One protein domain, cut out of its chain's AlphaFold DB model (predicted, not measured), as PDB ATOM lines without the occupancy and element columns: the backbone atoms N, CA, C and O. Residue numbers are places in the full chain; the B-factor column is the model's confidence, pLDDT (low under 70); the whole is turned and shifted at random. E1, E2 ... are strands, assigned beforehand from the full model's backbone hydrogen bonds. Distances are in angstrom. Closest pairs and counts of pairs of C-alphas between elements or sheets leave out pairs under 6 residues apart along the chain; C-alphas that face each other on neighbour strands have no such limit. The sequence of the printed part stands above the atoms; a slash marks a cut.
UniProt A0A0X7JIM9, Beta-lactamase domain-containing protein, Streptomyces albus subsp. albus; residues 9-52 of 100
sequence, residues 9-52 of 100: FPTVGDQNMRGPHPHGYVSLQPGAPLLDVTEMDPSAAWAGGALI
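AT A GLANCE: This is residues 9 to 52 of the 100 residues of the protein "Beta-lactamase domain-containing protein" of Streptomyces albus subsp. albus (UniProt A0A0X7JIM9). With little regular structure, the model is a loose loop of chain: a small hairpin, E1 and E2, lies toward one end of the long axis, and two long stretches without named elements, residues 9 to 24 and 37 to 52, run from it toward the other end. The printed part has 44 residues, with no named helix and two named strands, E1 then E2, in one antiparallel sheet of order E1 - E2. The class is all strand, with 6 residues in named elements. The whole is loose, with a radius of gyration of the C-alphas of 11.9 A and spans of 34 by 24 by 14 A.

HOW THE PARTS SIT: E1, residues 25 to 27, and E2, residues 34 to 36, form an antiparallel hairpin, with 144 degrees between their directions. The C-alphas of Tyr 25 and Asp 36 face each other at 4.6 A. N 26 and O 35, 3.0 A apart, and N 35 and O 26, 2.9 A apart, are within hydrogen-bond range.

IN THESE COORDINATES: E1 begins at C-alpha 25 (-37.159, 30.859, -51.886) and measures 7.0 A from first to last C-alpha. E2 measures 6.5 A and ends at C-alpha 36 (-33.489, 32.095, -54.425).

THE WHOLE: The two C-alphas farthest apart, those of Thr 11 and Gly 31, are 34.0 A apart. The C-alphas of Phe 9 and Ile 52, the first and last printed, are 6.3 A apart. The link from E1 to E2 is short, with 6 residues. The printed part has no cut, and no printed residue is under 70 in pLDDT.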
ATOM      1  N   PHE A   9     -27.195  38.983 -34.282       96.56
ATOM      2  CA  PHE A   9     -27.726  40.118 -35.011       96.56
ATOM      3  C   PHE A   9     -26.693  40.513 -36.082       96.56
ATOM      4  O   PHE A   9     -25.556  40.824 -35.710       96.56
ATOM      5  N   PRO A  10     -27.025  40.425 -37.381       95.56
ATOM      6  CA  PRO A  10     -26.107  40.759 -38.469       95.56
ATOM      7  C   PRO A  10     -25.809  42.264 -38.510       95.56
ATOM      8  O   PRO A  10     -26.598  43.088 -38.040       95.56
ATOM      9  N   THR A  11     -24.652  42.638 -39.057       94.94
ATOM     10  CA  THR A  11     -24.308  44.049 -39.296       94.94
ATOM     11  C   THR A  11     -24.976  44.563 -40.569       94.94
ATOM     12  O   THR A  11     -25.372  43.779 -41.424       94.94
ATOM     13  N   VAL A  12     -25.073  45.885 -40.726       96.19
ATOM     14  CA  VAL A  12     -25.572  46.497 -41.969       96.19
ATOM     15  C   VAL A  12     -24.748  46.009 -43.163       96.19
ATOM     16  O   VAL A  12     -23.517  46.059 -43.109       96.19
ATOM     17  N   GLY A  13     -25.418  45.539 -44.217       95.19
ATOM     18  CA  GLY A  13     -24.776  44.997 -45.415       95.19
ATOM     19  C   GLY A  13     -24.313  43.540 -45.307       95.19
ATOM     20  O   GLY A  13     -23.781  43.021 -46.286       95.19
ATOM     21  N   ASP A  14     -24.485  42.868 -44.162       95.19
ATOM     22  CA  ASP A  14     -24.140  41.448 -44.023       95.19
ATOM     23  C   ASP A  14     -25.209  40.580 -44.695       95.19
ATOM     24  O   ASP A  14     -26.337  40.480 -44.219       95.19
ATOM     25  N   GLN A  15     -24.841  39.964 -45.816       95.06
ATOM     26  CA  GLN A  15     -25.713  39.076 -46.589       95.06
ATOM     27  C   GLN A  15     -25.455  37.594 -46.295       95.06
ATOM     28  O   GLN A  15     -26.116  36.730 -46.867       95.06
ATOM     29  N   ASN A  16     -24.479  37.284 -45.435       90.00
ATOM     30  CA  ASN A  16     -24.014  35.922 -45.244       90.00
ATOM     31  C   ASN A  16     -24.648  35.269 -44.010       90.00
ATOM     32  O   ASN A  16     -24.556  35.775 -42.888       90.00
ATOM     33  N   MET A  17     -25.205  34.071 -44.188       92.88
ATOM     34  CA  MET A  17     -25.642  33.234 -43.075       92.88
ATOM     35  C   MET A  17     -24.522  32.289 -42.625       92.88
ATOM     36  O   MET A  17     -24.036  31.432 -43.357       92.88
ATOM     37  N   ARG A  18     -24.106  32.423 -41.364       93.06
ATOM     38  CA  ARG A  18     -23.018  31.624 -40.779       93.06
ATOM     39  C   ARG A  18     -23.405  30.149 -40.620       93.06
ATOM     40  O   ARG A  18     -24.405  29.837 -39.978       93.06
ATOM     41  N   GLY A  19     -22.526  29.251 -41.075       93.50
ATOM     42  CA  GLY A  19     -22.686  27.797 -40.938       93.50
ATOM     43  C   GLY A  19     -23.722  27.208 -41.904       93.50
ATOM     44  O   GLY A  19     -24.272  27.945 -42.710       93.50
ATOM     45  N   PRO A  20     -23.992  25.892 -41.864       95.56
ATOM     46  CA  PRO A  20     -24.985  25.270 -42.739       95.56
ATOM     47  C   PRO A  20     -26.397  25.815 -42.493       95.56
ATOM     48  O   PRO A  20     -26.865  25.845 -41.353       95.56
ATOM     49  N   HIS A  21     -27.088  26.198 -43.563       96.00
ATOM     50  CA  HIS A  21     -28.441  26.750 -43.531       96.00
ATOM     51  C   HIS A  21     -29.214  26.335 -44.795       96.00
ATOM     52  O   HIS A  21     -28.597  26.042 -45.818       96.00
ATOM     53  N   PRO A  22     -30.555  26.250 -44.733       96.25
ATOM     54  CA  PRO A  22     -31.361  25.991 -45.917       96.25
ATOM     55  C   PRO A  22     -31.374  27.208 -46.845       96.25
ATOM     56  O   PRO A  22     -31.242  28.346 -46.392       96.25
ATOM     57  N   HIS A  23     -31.624  26.955 -48.126       97.00
ATOM     58  CA  HIS A  23     -31.943  28.018 -49.066       97.00
ATOM     59  C   HIS A  23     -33.361  28.556 -48.824       97.00
ATOM     60  O   HIS A  23     -34.291  27.792 -48.539       97.00
ATOM     61  N   GLY A  24     -33.519  29.874 -48.939       95.31
ATOM     62  CA  GLY A  24     -34.801  30.569 -48.881       95.31
ATOM     63  C   GLY A  24     -35.295  30.898 -50.285       95.31
ATOM     64  O   GLY A  24     -34.552  31.455 -51.084       95.31
ATOM     65  N   TYR A  25     -36.558  30.593 -50.580       96.88
ATOM     66  CA  TYR A  25     -37.159  30.859 -51.886       96.88
ATOM     67  C   TYR A  25     -38.449  31.661 -51.751       96.88
ATOM     68  O   TYR A  25     -39.265  31.388 -50.869       96.88
ATOM     69  N   VAL A  26     -38.665  32.611 -52.661       95.62
ATOM     70  CA  VAL A  26     -39.907  33.393 -52.744       95.62
ATOM     71  C   VAL A  26     -40.486  33.343 -54.156       95.62
ATOM     72  O   VAL A  26     -39.756  33.390 -55.144       95.62
ATOM     73  N   SER A  27     -41.814  33.268 -54.251       96.62
ATOM     74  CA  SER A  27     -42.546  33.509 -55.496       96.62
ATOM     75  C   SER A  27     -43.096  34.928 -55.465       96.62
ATOM     76  O   SER A  27     -43.875  35.261 -54.573       96.62
ATOM     77  N   LEU A  28     -42.711  35.770 -56.423       93.50
ATOM     78  CA  LEU A  28     -43.136  37.178 -56.433       93.50
ATOM     79  C   LEU A  28     -44.615  37.352 -56.810       93.50
ATOM     80  O   LEU A  28     -45.227  38.361 -56.472       93.50
ATOM     81  N   GLN A  29     -45.190  36.369 -57.507       94.94
ATOM     82  CA  GLN A  29     -46.609  36.294 -57.857       94.94
ATOM     83  C   GLN A  29     -47.058  34.823 -57.859       94.94
ATOM     84  O   GLN A  29     -46.213  33.936 -58.014       94.94
ATOM     85  N   PRO A  30     -48.358  34.520 -57.695       93.75
ATOM     86  CA  PRO A  30     -48.856  33.152 -57.815       93.75
ATOM     87  C   PRO A  30     -48.482  32.526 -59.169       93.75
ATOM     88  O   PRO A  30     -48.767  33.096 -60.217       93.75
ATOM     89  N   GLY A  31     -47.834  31.359 -59.142       93.81
ATOM     90  CA  GLY A  31     -47.403  30.637 -60.347       93.81
ATOM     91  C   GLY A  31     -46.114  31.150 -61.003       93.81
ATOM     92  O   GLY A  31     -45.675  30.559 -61.988       93.81
ATOM     93  N   ALA A  32     -45.489  32.209 -60.477       96.69
ATOM     94  CA  ALA A  32     -44.174  32.645 -60.939       96.69
ATOM     95  C   ALA A  32     -43.074  31.645 -60.519       96.69
ATOM     96  O   ALA A  32     -43.238  30.917 -59.536       96.69
ATOM     97  N   PRO A  33     -41.934  31.602 -61.234       97.62
ATOM     98  CA  PRO A  33     -40.774  30.838 -60.794       97.62
ATOM     99  C   PRO A  33     -40.289  31.270 -59.406       97.62
ATOM    100  O   PRO A  33     -40.357  32.447 -59.047       97.62
ATOM    101  N   LEU A  34     -39.756  30.310 -58.649       98.00
ATOM    102  CA  LEU A  34     -39.123  30.576 -57.362       98.00
ATOM    103  C   LEU A  34     -37.789  31.297 -57.563       98.00
ATOM    104  O   LEU A  34     -36.933  30.834 -58.317       98.00
ATOM    105  N   LEU A  35     -37.613  32.405 -56.846       97.31
ATOM    106  CA  LEU A  35     -36.348  33.118 -56.739       97.31
ATOM    107  C   LEU A  35     -35.634  32.685 -55.460       97.31
ATOM    108  O   LEU A  35     -36.233  32.739 -54.385       97.31
ATOM    109  N   ASP A  36     -34.369  32.279 -55.580       96.88
ATOM    110  CA  ASP A  36     -33.489  32.095 -54.425       96.88
ATOM    111  C   ASP A  36     -33.160  33.464 -53.824       96.88
ATOM    112  O   ASP A  36     -32.633  34.344 -54.506       96.88
ATOM    113  N   VAL A  37     -33.520  33.648 -52.561       95.31
ATOM    114  CA  VAL A  37     -33.315  34.878 -51.792       95.31
ATOM    115  C   VAL A  37     -32.543  34.596 -50.503       95.31
ATOM    116  O   VAL A  37     -32.686  35.313 -49.519       95.31
ATOM    117  N   THR A  38     -31.743  33.528 -50.485       95.62
ATOM    118  CA  THR A  38     -30.944  33.127 -49.315       95.62
ATOM    119  C   THR A  38     -29.970  34.226 -48.892       95.62
ATOM    120  O   THR A  38     -29.828  34.501 -47.702       95.62
ATOM    121  N   GLU A  39     -29.340  34.877 -49.869       95.12
ATOM    122  CA  GLU A  39     -28.398  35.974 -49.664       95.12
ATOM    123  C   GLU A  39     -29.123  37.312 -49.846       95.12
ATOM    124  O   GLU A  39     -29.397  37.763 -50.959       95.12
ATOM    125  N   MET A  40     -29.463  37.952 -48.731       93.75
ATOM    126  CA  MET A  40     -30.060  39.286 -48.702       93.75
ATOM    127  C   MET A  40     -29.513  40.065 -47.511       93.75
ATOM    128  O   MET A  40     -29.176  39.462 -46.500       93.75
ATOM    129  N   ASP A  41     -29.456  41.397 -47.604       95.00
ATOM    130  CA  ASP A  41     -29.125  42.237 -46.446       95.00
ATOM    131  C   ASP A  41     -30.387  42.419 -45.582       95.00
ATOM    132  O   ASP A  41     -31.317  43.122 -45.999       95.00
ATOM    133  N   PRO A  42     -30.455  41.823 -44.376       94.94
ATOM    134  CA  PRO A  42     -31.631  41.917 -43.525       94.94
ATOM    135  C   PRO A  42     -31.694  43.248 -42.759       94.94
ATOM    136  O   PRO A  42     -32.647  43.474 -42.005       94.94
ATOM    137  N   SER A  43     -30.707  44.141 -42.914       94.06
ATOM    138  CA  SER A  43     -30.613  45.398 -42.161       94.06
ATOM    139  C   SER A  43     -31.834  46.302 -42.332       94.06
ATOM    140  O   SER A  43     -32.206  46.998 -41.386       94.06
ATOM    141  N   ALA A  44     -32.518  46.213 -43.477       94.25
ATOM    142  CA  ALA A  44     -33.773  46.912 -43.732       94.25
ATOM    143  C   ALA A  44     -34.884  46.543 -42.727       94.25
ATOM    144  O   ALA A  44     -35.710  47.392 -42.395       94.25
ATOM    145  N   ALA A  45     -34.903  45.308 -42.210       95.69
ATOM    146  CA  ALA A  45     -35.875  44.876 -41.205       95.69
ATOM    147  C   ALA A  45     -35.477  45.289 -39.778       95.69
ATOM    148  O   ALA A  45     -36.344  45.436 -38.913       95.69
ATOM    149  N   TRP A  46     -34.176  45.470 -39.514       95.38
ATOM    150  CA  TRP A  46     -33.612  45.802 -38.201       95.38
ATOM    151  C   TRP A  46     -34.250  44.973 -37.060       95.38
ATOM    152  O   TRP A  46     -34.453  43.766 -37.185       95.38
ATOM    153  N   ALA A  47     -34.612  45.601 -35.939       95.19
ATOM    154  CA  ALA A  47     -35.295  44.964 -34.812       95.19
ATOM    155  C   ALA A  47     -36.663  44.341 -35.169       95.19
ATOM    156  O   ALA A  47     -37.186  43.554 -34.383       95.19
ATOM    157  N   GLY A  48     -37.236  44.673 -36.330       95.56
ATOM    158  CA  GLY A  48     -38.473  44.082 -36.834       95.56
ATOM    159  C   GLY A  48     -38.306  42.686 -37.438       95.56
ATOM    160  O   GLY A  48     -39.301  41.976 -37.554       95.56
ATOM    161  N   GLY A  49     -37.086  42.262 -37.802       94.88
ATOM    162  CA  GLY A  49     -36.910  40.949 -38.439       94.88
ATOM    163  C   GLY A  49     -35.495  40.508 -38.818       94.88
ATOM    164  O   GLY A  49     -35.363  39.494 -39.489       94.88
ATOM    165  N   ALA A  50     -34.437  41.215 -38.414       96.31
ATOM    166  CA  ALA A  50     -33.076  40.918 -38.875       96.31
ATOM    167  C   ALA A  50     -32.346  39.802 -38.101       96.31
ATOM    168  O   ALA A  50     -31.240  39.423 -38.471       96.31
ATOM    169  N   LEU A  51     -32.906  39.300 -36.997       96.31
ATOM    170  CA  LEU A  51     -32.229  38.322 -36.141       96.31
ATOM    171  C   LEU A  51     -32.097  36.957 -36.842       96.31
ATOM    172  O   LEU A  51     -33.098  36.380 -37.261       96.31
ATOM    173  N   ILE A  52     -30.888  36.391 -36.866       96.62
ATOM    174  CA  ILE A  52     -30.637  35.035 -37.377       96.62
ATOM    175  C   ILE A  52     -30.557  34.064 -36.193       96.62
ATOM    176  O   ILE A  52     -29.949  34.370 -35.165       96.62
TER     177      ILE A  52